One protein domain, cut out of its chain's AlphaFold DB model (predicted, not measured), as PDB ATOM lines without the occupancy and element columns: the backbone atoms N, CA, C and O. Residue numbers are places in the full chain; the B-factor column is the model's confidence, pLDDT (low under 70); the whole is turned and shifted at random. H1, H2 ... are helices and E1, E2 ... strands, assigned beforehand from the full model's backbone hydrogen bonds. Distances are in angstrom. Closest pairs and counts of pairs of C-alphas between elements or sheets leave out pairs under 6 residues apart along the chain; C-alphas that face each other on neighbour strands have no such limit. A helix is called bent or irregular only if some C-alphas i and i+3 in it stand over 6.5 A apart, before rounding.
ATOM      1  N   TRP A   2     182.304 162.851  99.927       89.25
ATOM      2  CA  TRP A   2     182.875 162.219 101.136       89.25
ATOM      3  C   TRP A   2     181.881 162.045 102.295       89.25
ATOM      4  O   TRP A   2     181.834 160.984 102.916       89.25
ATOM      5  N   GLU A   3     181.071 163.065 102.588       89.44
ATOM      6  CA  GLU A   3     180.130 163.031 103.718       89.44
ATOM      7  C   GLU A   3     179.043 161.958 103.566       89.44
ATOM      8  O   GLU A   3     178.739 161.296 104.558       89.44
ATOM      9  N   ASN A   4     178.557 161.737 102.340       90.31
ATOM     10  CA  ASN A   4     177.455 160.817 102.045       90.31
ATOM     11  C   ASN A   4     177.943 159.408 101.680       90.31
ATOM     12  O   ASN A   4     177.334 158.441 102.100       90.31
ATOM     13  N   TYR A   5     179.052 159.300 100.940       94.62
ATOM     14  CA  TYR A   5     179.475 158.057 100.277       94.62
ATOM     15  C   TYR A   5     180.927 157.655 100.566       94.62
ATOM     16  O   TYR A   5     181.393 156.645 100.054       94.62
ATOM     17  N   ARG A   6     181.689 158.443 101.336       94.06
ATOM     18  CA  ARG A   6     183.114 158.175 101.638       94.06
ATOM     19  C   ARG A   6     184.019 157.993 100.410       94.06
ATOM     20  O   ARG A   6     185.036 157.318 100.478       94.06
ATOM     21  N   ILE A   7     183.676 158.665  99.313       94.19
ATOM     22  CA  ILE A   7     184.486 158.728  98.092       94.19
ATOM     23  C   ILE A   7     185.307 160.021  98.090       94.19
ATOM     24  O   ILE A   7     184.729 161.104  98.277       94.19
ATOM     25  N   PHE A   8     186.621 159.925  97.859       90.12
ATOM     26  CA  PHE A   8     187.472 161.084  97.619       90.12
ATOM     27  C   PHE A   8     187.528 161.409  96.126       90.12
ATOM     28  O   PHE A   8     187.875 160.604  95.270       90.12
ATOM     29  N   ALA A   9     187.146 162.641  95.803       91.75
ATOM     30  CA  ALA A   9     187.310 163.213  94.477       91.75
ATOM     31  C   ALA A   9     187.257 164.739  94.578       91.75
ATOM     32  O   ALA A   9     186.611 165.298  95.471       91.75
ATOM     33  N   LEU A  10     187.925 165.414  93.646       90.19
ATOM     34  CA  LEU A  10     187.871 166.864  93.509       90.19
ATOM     35  C   LEU A  10     186.773 167.253  92.518       90.19
ATOM     36  O   LEU A  10     186.820 166.856  91.359       90.19
ATOM     37  N   GLU A  11     185.828 168.077  92.947       90.31
ATOM     38  CA  GLU A  11     184.834 168.680  92.056       90.31
ATOM     39  C   GLU A  11     185.492 169.785  91.211       90.31
ATOM     40  O   GLU A  11     185.999 170.771  91.754       90.31
ATOM     41  N   SER A  12     185.546 169.607  89.886       87.06
ATOM     42  CA  SER A  12     186.064 170.626  88.968       87.06
ATOM     43  C   SER A  12     185.508 170.507  87.547       87.06
ATOM     44  O   SER A  12     185.844 169.584  86.794       87.06
ATOM     45  N   GLU A  13     184.761 171.533  87.140       79.00
ATOM     46  CA  GLU A  13     184.160 171.666  85.805       79.00
ATOM     47  C   GLU A  13     185.182 171.988  84.698       79.00
ATOM     48  O   GLU A  13     184.959 171.660  83.533       79.00
ATOM     49  N   SER A  14     186.322 172.610  85.033       81.50
ATOM     50  CA  SER A  14     187.338 173.025  84.054       81.50
ATOM     51  C   SER A  14     188.761 172.634  84.450       81.50
ATOM     52  O   SER A  14     189.085 172.484  85.631       81.50
ATOM     53  N   ASP A  15     189.616 172.479  83.440       80.38
ATOM     54  CA  ASP A  15     191.041 172.186  83.618       80.38
ATOM     55  C   ASP A  15     191.790 173.391  84.211       80.38
ATOM     56  O   ASP A  15     192.683 173.217  85.042       80.38
ATOM     57  N   ASP A  16     191.373 174.611  83.855       79.88
ATOM     58  CA  ASP A  16     191.944 175.859  84.378       79.88
ATOM     59  C   ASP A  16     191.800 175.945  85.905       79.88
ATOM     60  O   ASP A  16     192.759 176.271  86.602       79.88
ATOM     61  N   ASN A  17     190.638 175.553  86.447       83.19
ATOM     62  CA  ASN A  17     190.395 175.539  87.891       83.19
ATOM     63  C   ASN A  17     191.349 174.578  88.627       83.19
ATOM     64  O   ASN A  17     191.875 174.898  89.693       83.19
ATOM     65  N   ILE A  18     191.648 173.416  88.035       85.38
ATOM     66  CA  ILE A  18     192.608 172.453  88.597       85.38
ATOM     67  C   ILE A  18     194.016 173.059  88.627       85.38
ATOM     68  O   ILE A  18     194.715 172.956  89.640       85.38
ATOM     69  N   GLY A  19     194.434 173.693  87.526       84.94
ATOM     70  CA  GLY A  19     195.731 174.361  87.420       84.94
ATOM     71  C   GLY A  19     195.890 175.479  88.450       84.94
ATOM     72  O   GLY A  19     196.896 175.520  89.166       84.94
ATOM     73  N   ASP A  20     194.870 176.325  88.589       85.56
ATOM     74  CA  ASP A  20     194.826 177.402  89.577       85.56
ATOM     75  C   ASP A  20     194.906 176.859  91.008       85.56
ATOM     76  O   ASP A  20     195.705 177.347  91.811       85.56
ATOM     77  N   LEU A  21     194.163 175.794  91.324       85.75
ATOM     78  CA  LEU A  21     194.204 175.153  92.638       85.75
ATOM     79  C   LEU A  21     195.613 174.634  92.966       85.75
ATOM     80  O   LEU A  21     196.130 174.871  94.060       85.75
ATOM     81  N   ILE A  22     196.271 173.954  92.021       85.44
ATOM     82  CA  ILE A  22     197.649 173.470  92.190       85.44
ATOM     83  C   ILE A  22     198.613 174.651  92.381       85.44
ATOM     84  O   ILE A  22     199.472 174.608  93.267       85.44
ATOM     85  N   CYS A  23     198.449 175.734  91.618       85.69
ATOM     86  CA  CYS A  23     199.216 176.969  91.792       85.69
ATOM     87  C   CYS A  23     199.010 177.599  93.181       85.69
ATOM     88  O   CYS A  23     199.978 178.055  93.795       85.69
ATOM     89  N   GLU A  24     197.789 177.591  93.722       86.88
ATOM     90  CA  GLU A  24     197.509 178.020  95.097       86.88
ATOM     91  C   GLU A  24     198.240 177.139  96.121       86.88
ATOM     92  O   GLU A  24     198.934 177.664  97.000       86.88
ATOM     93  N   TYR A  25     198.184 175.810  95.970       84.62
ATOM     94  CA  TYR A  25     198.932 174.864  96.811       84.62
ATOM     95  C   TYR A  25     200.452 175.073  96.738       84.62
ATOM     96  O   TYR A  25     201.160 174.829  97.718       84.62
ATOM     97  N   MET A  26     200.965 175.554  95.605       84.38
ATOM     98  CA  MET A  26     202.382 175.854  95.389       84.38
ATOM     99  C   MET A  26     202.848 177.140  96.089       84.38
ATOM    100  O   MET A  26     204.043 177.282  96.374       84.38
ATOM    101  N   LYS A  27     201.950 178.090  96.398       86.44
ATOM    102  CA  LYS A  27     202.326 179.412  96.943       86.44
ATOM    103  C   LYS A  27     203.209 179.355  98.195       86.44
ATOM    104  O   LYS A  27     204.181 180.119  98.247       86.44
ATOM    105  N   PRO A  28     202.953 178.495  99.203       85.62
ATOM    106  CA  PRO A  28     203.840 178.371 100.357       85.62
ATOM    107  C   PRO A  28     205.253 177.927  99.955       85.62
ATOM    108  O   PRO A  28     206.231 178.497 100.433       85.62
ATOM    109  N   TYR A  29     205.376 176.971  99.030       83.56
ATOM    110  CA  TYR A  29     206.667 176.461  98.561       83.56
ATOM    111  C   TYR A  29     207.455 177.516  97.784       83.56
ATOM    112  O   TYR A  29     208.649 177.690  98.017       83.56
ATOM    113  N   VAL A  30     206.778 178.290  96.930       85.06
ATOM    114  CA  VAL A  30     207.360 179.447  96.230       85.06
ATOM    115  C   VAL A  30     207.871 180.478  97.242       85.06
ATOM    116  O   VAL A  30     209.040 180.876  97.192       85.06
ATOM    117  N   LYS A  31     207.031 180.854  98.218       85.88
ATOM    118  CA  LYS A  31     207.345 181.851  99.253       85.88
ATOM    119  C   LYS A  31     208.530 181.446 100.137       85.88
ATOM    120  O   LYS A  31     209.323 182.308 100.514       85.88
ATOM    121  N   TYR A  32     208.658 180.161 100.460       85.94
ATOM    122  CA  TYR A  32     209.696 179.637 101.353       85.94
ATOM    123  C   TYR A  32     210.818 178.877 100.621       85.94
ATOM    124  O   TYR A  32     211.597 178.172 101.256       85.94
ATOM    125  N   SER A  33     210.974 179.078  99.307       80.25
ATOM    126  CA  SER A  33     211.978 178.401  98.459       80.25
ATOM    127  C   SER A  33     213.450 178.757  98.754       80.25
ATOM    128  O   SER A  33     214.372 178.242  98.112       80.25
ATOM    129  N   GLY A  34     213.701 179.635  99.730       80.25
ATOM    130  CA  GLY A  34     215.033 179.951 100.240       80.25
ATOM    131  C   GLY A  34     216.001 180.437  99.157       80.25
ATOM    132  O   GLY A  34     215.741 181.410  98.448       80.25
ATOM    133  N   MET A  35     217.151 179.768  99.045       70.38
ATOM    134  CA  MET A  35     218.213 180.136  98.101       70.38
ATOM    135  C   MET A  35     217.877 179.824  96.632       70.38
ATOM    136  O   MET A  35     218.462 180.439  95.744       70.38
ATOM    137  N   TYR A  36     216.922 178.926  96.365       70.06
ATOM    138  CA  TYR A  36     216.559 178.505  95.005       70.06
ATOM    139  C   TYR A  36     215.607 179.485  94.299       70.06
ATOM    140  O   TYR A  36     215.576 179.526  93.068       70.06
ATOM    141  N   ARG A  37     214.892 180.323  95.072       75.50
ATOM    142  CA  ARG A  37     214.015 181.414  94.594       75.50
ATOM    143  C   ARG A  37     213.104 180.987  93.439       75.50
ATOM    144  O   ARG A  37     213.106 181.629  92.385       75.50
ATOM    145  N   ILE A  38     212.360 179.907  93.662       83.38
ATOM    146  CA  ILE A  38     211.350 179.390  92.731       83.38
ATOM    147  C   ILE A  38     210.319 180.497  92.486       83.38
ATOM    148  O   ILE A  38     209.887 181.144  93.439       83.38
ATOM    149  N   GLN A  39     209.966 180.750  91.229       82.81
ATOM    150  CA  GLN A  39     209.076 181.832  90.803       82.81
ATOM    151  C   GLN A  39     208.192 181.386  89.638       82.81
ATOM    152  O   GLN A  39     208.579 180.513  88.865       82.81
ATOM    153  N   ASN A  40     207.041 182.050  89.497       84.31
ATOM    154  CA  ASN A  40     206.088 181.876  88.395       84.31
ATOM    155  C   ASN A  40     205.730 180.402  88.145       84.31
ATOM    156  O   ASN A  40     206.025 179.895  87.062       84.31
ATOM    157  N   PRO A  41     205.158 179.700  89.142       85.81
ATOM    158  CA  PRO A  41     204.655 178.360  88.901       85.81
ATOM    159  C   PRO A  41     203.586 178.408  87.810       85.81
ATOM    160  O   PRO A  41     202.708 179.270  87.838       85.81
ATOM    161  N   ASN A  42     203.689 177.497  86.855       87.50
ATOM    162  CA  ASN A  42     202.713 177.297  85.802       87.50
ATOM    163  C   ASN A  42     202.393 175.806  85.716       87.50
ATOM    164  O   ASN A  42     203.290 174.971  85.844       87.50
ATOM    165  N   VAL A  43     201.124 175.472  85.524       87.06
ATOM    166  CA  VAL A  43     200.644 174.093  85.505       87.06
ATOM    167  C   VAL A  43     200.096 173.798  84.119       87.06
ATOM    168  O   VAL A  43     199.191 174.474  83.645       87.06
ATOM    169  N   SER A  44     200.642 172.768  83.484       87.44
ATOM    170  CA  SER A  44     200.110 172.185  82.258       87.44
ATOM    171  C   SER A  44     199.485 170.843  82.603       87.44
ATOM    172  O   SER A  44     200.192 169.913  82.992       87.44
ATOM    173  N   LEU A  45     198.165 170.731  82.479       87.38
ATOM    174  CA  LEU A  45     197.469 169.470  82.705       87.38
ATOM    175  C   LEU A  45     197.726 168.524  81.523       87.38
ATOM    176  O   LEU A  45     197.422 168.851  80.379       87.38
ATOM    177  N   ASN A  46     198.297 167.351  81.799       87.69
ATOM    178  CA  ASN A  46     198.555 166.319  80.794       87.69
ATOM    179  C   ASN A  46     197.341 165.399  80.639       87.69
ATOM    180  O   ASN A  46     196.991 164.995  79.531       87.69
ATOM    181  N   LYS A  47     196.723 165.033  81.769       89.00
ATOM    182  CA  LYS A  47     195.564 164.143  81.817       89.00
ATOM    183  C   LYS A  47     194.692 164.448  83.035       89.00
ATOM    184  O   LYS A  47     195.187 164.496  84.161       89.00
ATOM    185  N   LYS A  48     193.389 164.569  82.797       89.94
ATOM    186  CA  LYS A  48     192.326 164.535  83.808       89.94
ATOM    187  C   LYS A  48     191.757 163.117  83.860       89.94
ATOM    188  O   LYS A  48     191.553 162.518  82.806       89.94
ATOM    189  N   ILE A  49     191.562 162.573  85.057       91.12
ATOM    190  CA  ILE A  49     190.944 161.262  85.277       91.12
ATOM    191  C   ILE A  49     189.717 161.472  86.163       91.12
ATOM    192  O   ILE A  49     189.857 161.885  87.316       91.12
ATOM    193  N   CYS A  50     188.531 161.199  85.631       92.25
ATOM    194  CA  CYS A  50     187.261 161.336  86.338       92.25
ATOM    195  C   CYS A  50     186.764 159.991  86.887       92.25
ATOM    196  O   CYS A  50     187.154 158.924  86.411       92.25
ATOM    197  N   LEU A  51     185.870 160.035  87.881       93.50
ATOM    198  CA  LEU A  51     185.287 158.823  88.476       93.50
ATOM    199  C   LEU A  51     184.552 157.946  87.447       93.50
ATOM    200  O   LEU A  51     184.600 156.720  87.542       93.50
ATOM    201  N   ASN A  52     183.917 158.567  86.450       92.19
ATOM    202  CA  ASN A  52     183.144 157.907  85.398       92.19
ATOM    203  C   ASN A  52     183.980 157.437  84.190       92.19
ATOM    204  O   ASN A  52     183.421 156.889  83.235       92.19
ATOM    205  N   ASP A  53     185.299 157.627  84.203       91.69
ATOM    206  CA  ASP A  53     186.175 157.110  83.152       91.69
ATOM    207  C   ASP A  53     186.324 155.580  83.243       91.69
ATOM    208  O   ASP A  53     186.175 154.973  84.309       91.69
ATOM    209  N   ASN A  54     186.673 154.942  82.118       90.94
ATOM    210  CA  ASN A  54     186.970 153.505  82.024       90.94
ATOM    211  C   ASN A  54     185.867 152.603  82.608       90.94
ATOM    212  O   ASN A  54     186.152 151.635  83.314       90.94
ATOM    213  N   GLY A  55     184.598 152.916  82.345       91.06
ATOM    214  CA  GLY A  55     183.497 152.101  82.858       91.06
ATOM    215  C   GLY A  55     183.196 152.303  84.352       91.06
ATOM    216  O   GLY A  55     182.627 151.412  84.979       91.06
ATOM    217  N   GLY A  56     183.620 153.425  84.949       93.00
ATOM    218  CA  GLY A  56     183.468 153.675  86.389       93.00
ATOM    219  C   GLY A  56     184.517 152.972  87.256       93.00
ATOM    220  O   GLY A  56     184.339 152.825  88.462       93.00
ATOM    221  N   ASP A 535     182.031 165.656  86.703       92.50
ATOM    222  CA  ASP A 535     182.935 166.730  87.108       92.50
ATOM    223  C   ASP A 535     183.759 166.340  88.350       92.50
ATOM    224  O   ASP A 535     184.613 167.105  88.800       92.50
ATOM    225  N   MET A 536     183.570 165.118  88.867       93.81
ATOM    226  CA  MET A 536     184.349 164.559  89.969       93.81
ATOM    227  C   MET A 536     185.643 163.915  89.467       93.81
ATOM    228  O   MET A 536     185.660 162.833  88.873       93.81
ATOM    229  N   VAL A 537     186.752 164.590  89.753       93.06
ATOM    230  CA  VAL A 537     188.111 164.209  89.375       93.06
ATOM    231  C   VAL A 537     188.704 163.271  90.419       93.06
ATOM    232  O   VAL A 537     188.935 163.666  91.559       93.06
ATOM    233  N   TYR A 538     188.994 162.043  89.998       92.50
ATOM    234  CA  TYR A 538     189.720 161.043  90.781       92.50
ATOM    235  C   TYR A 538     191.215 161.368  90.862       92.50
ATOM    236  O   TYR A 538     191.850 161.250  91.907       92.50
ATOM    237  N   GLY A 539     191.799 161.805  89.745       91.56
ATOM    238  CA  GLY A 539     193.226 162.077  89.686       91.56
ATOM    239  C   GLY A 539     193.646 162.939  88.507       91.56
ATOM    240  O   GLY A 539     192.920 163.110  87.528       91.56
ATOM    241  N   VAL A 540     194.843 163.503  88.622       90.56
ATOM    242  CA  VAL A 540     195.437 164.392  87.623       90.56
ATOM    243  C   VAL A 540     196.897 164.039  87.393       90.56
ATOM    244  O   VAL A 540     197.645 163.779  88.336       90.56
ATOM    245  N   ASP A 541     197.299 164.059  86.128       89.06
ATOM    246  CA  ASP A 541     198.694 164.068  85.696       89.06
ATOM    247  C   ASP A 541     198.969 165.447  85.107       89.06
ATOM    248  O   ASP A 541     198.306 165.867  84.155       89.06
ATOM    249  N   ALA A 542     199.915 166.171  85.692       88.56
ATOM    250  CA  ALA A 542     200.257 167.521  85.286       88.56
ATOM    251  C   ALA A 542     201.767 167.733  85.298       88.56
ATOM    252  O   ALA A 542     202.489 167.180  86.125       88.56
ATOM    253  N   ASN A 543     202.243 168.608  84.423       89.12
ATOM    254  CA  ASN A 543     203.584 169.155  84.510       89.12
ATOM    255  C   ASN A 543     203.524 170.520  85.182       89.12
ATOM    256  O   ASN A 543     202.784 171.407  84.760       89.12
ATOM    257  N   ILE A 544     204.331 170.695  86.220       87.31
ATOM    258  CA  ILE A 544     204.516 171.979  86.877       87.31
ATOM    259  C   ILE A 544     205.846 172.543  86.405       87.31
ATOM    260  O   ILE A 544     206.904 171.988  86.717       87.31
ATOM    261  N   SER A 545     205.795 173.653  85.674       87.75
ATOM    262  CA  SER A 545     206.983 174.416  85.319       87.75
ATOM    263  C   SER A 545     207.171 175.587  86.277       87.75
ATOM    264  O   SER A 545     206.224 176.199  86.770       87.75
ATOM    265  N   CYS A 546     208.421 175.854  86.633       87.38
ATOM    266  CA  CYS A 546     208.800 176.963  87.495       87.38
ATOM    267  C   CYS A 546     210.101 177.581  87.002       87.38
ATOM    268  O   CYS A 546     211.017 176.883  86.563       87.38
ATOM    269  N   GLY A 547     210.231 178.893  87.169       86.06
ATOM    270  CA  GLY A 547     211.520 179.561  87.055       86.06
ATOM    271  C   GLY A 547     212.340 179.373  88.330       86.06
ATOM    272  O   GLY A 547     211.859 179.657  89.426       86.06
ATOM    273  N   ALA A 548     213.596 178.956  88.199       81.69
ATOM    274  CA  ALA A 548     214.560 178.881  89.294       81.69
ATOM    275  C   ALA A 548     215.777 179.768  89.012       81.69
ATOM    276  O   ALA A 548     216.204 179.933  87.863       81.69
ATOM    277  N   LYS A 549     216.370 180.347  90.064       77.38
ATOM    278  CA  LYS A 549     217.578 181.170  89.917       77.38
ATOM    279  C   LYS A 549     218.832 180.296  89.954       77.38
ATOM    280  O   LYS A 549     218.956 179.403  90.790       77.38
ATOM    281  N   ARG A 550     219.810 180.573  89.083       75.94
ATOM    282  CA  ARG A 550     221.106 179.878  89.116       75.94
ATOM    283  C   ARG A 550     221.948 180.382  90.293       75.94
ATOM    284  O   ARG A 550     222.609 181.412  90.191       75.94
ATOM    285  N   LEU A 551     221.942 179.632  91.396       72.50
ATOM    286  CA  LEU A 551     222.557 180.010  92.678       72.50
ATOM    287  C   LEU A 551     224.016 180.495  92.565       72.50
ATOM    288  O   LEU A 551     224.401 181.465  93.210       72.50
ATOM    289  N   PHE A 552     224.825 179.842  91.726       71.56
ATOM    290  CA  PHE A 552     226.253 180.152  91.568       71.56
ATOM    291  C   PHE A 552     226.544 181.224  90.512       71.56
ATOM    292  O   PHE A 552     227.656 181.746  90.471       71.56
ATOM    293  N   SER A 553     225.560 181.586  89.682       68.25
ATOM    294  CA  SER A 553     225.724 182.615  88.647       68.25
ATOM    295  C   SER A 553     225.777 184.030  89.229       68.25
ATOM    296  O   SER A 553     226.358 184.915  88.612       68.25
ATOM    297  N   ASP A 554     225.236 184.233  90.435       63.44
ATOM    298  CA  ASP A 554     225.339 185.501  91.169       63.44
ATOM    299  C   ASP A 554     226.638 185.631  91.987       63.44
ATOM    300  O   ASP A 554     226.932 186.702  92.520       63.44
ATOM    301  N   ILE A 555     227.423 184.554  92.127       70.69
ATOM    302  CA  ILE A 555     228.669 184.575  92.898       70.69
ATOM    303  C   ILE A 555     229.788 185.081  91.991       70.69
ATOM    304  O   ILE A 555     230.189 184.412  91.038       70.69
ATOM    305  N   SER A 556     230.334 186.255  92.315       64.75
ATOM    306  CA  SER A 556     231.301 186.983  91.478       64.75
ATOM    307  C   SER A 556     232.526 186.158  91.062       64.75
ATOM    308  O   SER A 556     233.081 186.396  89.995       64.75
ATOM    309  N   PHE A 557     232.928 185.167  91.867       66.19
ATOM    310  CA  PHE A 557     234.055 184.273  91.576       66.19
ATOM    311  C   PHE A 557     233.788 183.302  90.408       66.19
ATOM    312  O   PHE A 557     234.716 182.936  89.693       66.19
ATOM    313  N   PHE A 558     232.528 182.911  90.183       62.28
ATOM    314  CA  PHE A 558     232.132 181.954  89.140       62.28
ATOM    315  C   PHE A 558     231.381 182.600  87.967       62.28
ATOM    316  O   PHE A 558     231.190 181.956  86.938       62.28
ATOM    317  N   ALA A 559     230.998 183.876  88.074       61.91
ATOM    318  CA  ALA A 559     230.214 184.594  87.064       61.91
ATOM    319  C   ALA A 559     230.818 184.525  85.645       61.91
ATOM    320  O   ALA A 559     230.086 184.378  84.668       61.91
ATOM    321  N   GLY A 560     232.152 184.553  85.524       64.75
ATOM    322  CA  GLY A 560     232.848 184.433  84.237       64.75
ATOM    323  C   GLY A 560     232.725 183.057  83.567       64.75
ATOM    324  O   GLY A 560     232.780 182.978  82.346       64.75
ATOM    325  N   GLN A 561     232.512 181.982  84.338       64.56
ATOM    326  CA  GLN A 561     232.320 180.620  83.812       64.56
ATOM    327  C   GLN A 561     230.884 180.365  83.326       64.56
ATOM    328  O   GLN A 561     230.653 179.426  82.571       64.56
ATOM    329  N   PHE A 562     229.930 181.208  83.729       64.06
ATOM    330  CA  PHE A 562     228.525 181.144  83.309       64.06
ATOM    331  C   PHE A 562     228.152 182.243  82.297       64.06
ATOM    332  O   PHE A 562     226.971 182.460  82.020       64.06
ATOM    333  N   GLY A 563     229.147 182.944  81.742       60.91
ATOM    334  CA  GLY A 563     228.948 183.992  80.742       60.91
ATOM    335  C   GLY A 563     228.240 183.459  79.494       60.91
ATOM    336  O   GLY A 563     228.717 182.523  78.859       60.91
ATOM    337  N   GLY A 564     227.098 184.061  79.149       66.88
ATOM    338  CA  GLY A 564     226.251 183.662  78.015       66.88
ATOM    339  C   GLY A 564     224.992 182.872  78.390       66.88
ATOM    340  O   GLY A 564     224.155 182.637  77.523       66.88
ATOM    341  N   LEU A 565     224.816 182.493  79.661       64.12
ATOM    342  CA  LEU A 565     223.597 181.844  80.157       64.12
ATOM    343  C   LEU A 565     222.634 182.861  80.789       64.12
ATOM    344  O   LEU A 565     223.059 183.822  81.432       64.12
ATOM    345  N   ASN A 566     221.327 182.621  80.657       66.62
ATOM    346  CA  ASN A 566     220.301 183.405  81.351       66.62
ATOM    347  C   ASN A 566     220.410 183.245  82.885       66.62
ATOM    348  O   ASN A 566     220.762 182.174  83.385       66.62
ATOM    349  N   LEU A 567     220.056 184.307  83.629       65.81
ATOM    350  CA  LEU A 567     220.089 184.382  85.109       65.81
ATOM    351  C   LEU A 567     219.219 183.325  85.815       65.81
ATOM    352  O   LEU A 567     219.444 183.007  86.987       65.81
ATOM    353  N   GLY A 568     218.228 182.790  85.108       71.75
ATOM    354  CA  GLY A 568     217.366 181.710  85.566       71.75
ATOM    355  C   GLY A 568     217.362 180.534  84.599       71.75
ATOM    356  O   GLY A 568     217.904 180.597  83.493       71.75
ATOM    357  N   TYR A 569     216.751 179.448  85.041       73.62
ATOM    358  CA  TYR A 569     216.438 178.285  84.225       73.62
ATOM    359  C   TYR A 569     215.032 177.812  84.557       73.62
ATOM    360  O   TYR A 569     214.548 178.033  85.666       73.62
ATOM    361  N   GLU A 570     214.379 177.198  83.580       80.25
ATOM    362  CA  GLU A 570     213.096 176.552  83.799       80.25
ATOM    363  C   GLU A 570     213.338 175.147  84.344       80.25
ATOM    364  O   GLU A 570     214.226 174.421  83.884       80.25
ATOM    365  N   THR A 571     212.583 174.794  85.373       80.31
ATOM    366  CA  THR A 571     212.498 173.439  85.901       80.31
ATOM    367  C   THR A 571     211.091 172.944  85.687       80.31
ATOM    368  O   THR A 571     210.150 173.647  86.042       80.31
ATOM    369  N   GLU A 572     210.964 171.733  85.173       83.44
ATOM    370  CA  GLU A 572     209.688 171.057  85.013       83.44
ATOM    371  C   GLU A 572     209.685 169.805  85.888       83.44
ATOM    372  O   GLU A 572     210.675 169.068  85.945       83.44
ATOM    373  N   VAL A 573     208.583 169.585  86.595       82.06
ATOM    374  CA  VAL A 573     208.345 168.379  87.383       82.06
ATOM    375  C   VAL A 573     206.989 167.828  86.986       82.06
ATOM    376  O   VAL A 573     205.992 168.546  87.029       82.06
ATOM    377  N   ARG A 574     206.947 166.547  86.626       83.56
ATOM    378  CA  ARG A 574     205.690 165.826  86.445       83.56
ATOM    379  C   ARG A 574     205.130 165.436  87.808       83.56
ATOM    380  O   ARG A 574     205.857 164.906  88.648       83.56
ATOM    381  N   VAL A 575     203.854 165.715  88.019       77.50
ATOM    382  CA  VAL A 575     203.113 165.447  89.245       77.50
ATOM    383  C   VAL A 575     201.908 164.595  88.894       77.50
ATOM    384  O   VAL A 575     201.083 164.977  88.069       77.50
ATOM    385  N   GLU A 576     201.803 163.456  89.564       80.69
ATOM    386  CA  GLU A 576     200.602 162.634  89.573       80.69
ATOM    387  C   GLU A 576     199.963 162.787  90.952       80.69
ATOM    388  O   GLU A 576     200.619 162.582  91.978       80.69
ATOM    389  N   LYS A 577     198.698 163.205  90.983       75.12
ATOM    390  CA  LYS A 577     197.912 163.295  92.210       75.12
ATOM    391  C   LYS A 577     196.663 162.447  92.054       75.12
ATOM    392  O   LYS A 577     195.868 162.693  91.154       75.12
ATOM    393  N   ILE A 578     196.516 161.486  92.951       75.69
ATOM    394  CA  ILE A 578     195.282 160.742  93.196       75.69
ATOM    395  C   ILE A 578     194.703 161.337  94.480       75.69
ATOM    396  O   ILE A 578     195.478 161.643  95.396       75.69
ATOM    397  N   TYR A 579     193.413 161.657  94.462       59.22
ATOM    398  CA  TYR A 579     192.758 162.400  95.540       59.22
ATOM    399  C   TYR A 579     192.429 161.548  96.754       59.22
ATOM    400  O   TYR A 579     192.280 160.326  96.586       59.22
TER     401      TYR A 579
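Overview. This is residues 2 to 56 and 535 to 579 of the 579 residues of an uncharacterized protein of Lachnoanaerobaculum saburreum DSM 3986 (UniProt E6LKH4). A long, twisted ribbon of three antiparallel strands has the helix H2 packed beside its edge strand E1, so that the chain runs out through H2 and folds back in E1. Residues 555 to 560 stick out beyond one end of the ribbon, and the short helices H1 and H3 lie near the other end. The printed part has 100 residues with four named helices and three named strands, in the order H1 H2 E1 H3 E2 H4 E3, and the sheet order is E1, E2, E3; the class is mixed, helices and strands. The whole is loose, with a radius of gyration of the C-alphas of 18.4 A, and spans 61 by 24 by 17 A.

Arrangement. H1, residues 2 to 5, touches no helix and is apart from H2, residues 15 to 31. Between them, residues 10 to 11 pair antiparallel with residues 536 to 537 of E2, residues 536 to 549. H2 touches E1, residues 39 to 50; their closest C-alphas are those of Gly 19 and Val 43, 5.3 A apart. H2 is on the sheet, but at the sheet's level, with a height over the sheet of 0.2 A; H2 and E2 are near each other. H3, residues 53 to 56, is not on the sheet. E1 and E2 are antiparallel at 159 degrees, with N 44 and O 543 within hydrogen-bond range at 2.8 A. E1 bends by 60 degrees at residue 47 and E2 by 61 degrees at residue 539. H4, residues 559 to 562, is not on the sheet. E3, residues 568 to 578, is the other edge strand, antiparallel to E2 at 164 degrees, with N 544 and O 573 2.8 A apart. In H2, 11 of 13 O i to N i+4 pairs are within hydrogen-bond range; H1, H3 and H4 are too short for such a pair.

Along the chain. H1 begins at C-alpha 2, (182.875, 162.219, 101.136), and is 5.4 A long, as are H3 and H4. H2 is 24.6 A long, with a kink of 35 degrees near residue 25; it is only just irregular, with C-alphas 25 and 28 7.0 A apart. E1 is 30.3 A long. E2 is 37.1 A long and begins at C-alpha 536, (184.349, 164.559, 89.969). E3, 31.4 A long, ends at C-alpha 578, (195.282, 160.742, 93.196).

Size, cuts and confidence. The two C-alphas farthest apart are those of Asn 4 and Gly 560, 62.8 A. Residues 57 to 534 are not printed, and C-alphas 56 and 535 are 13.1 A apart across this cut, in the link from H3 to E2. Of the links that are printed whole, none is long. The mean pLDDT of the printed part is 82.0; residues 553 to 554, 556 to 567 and 579 are under 70.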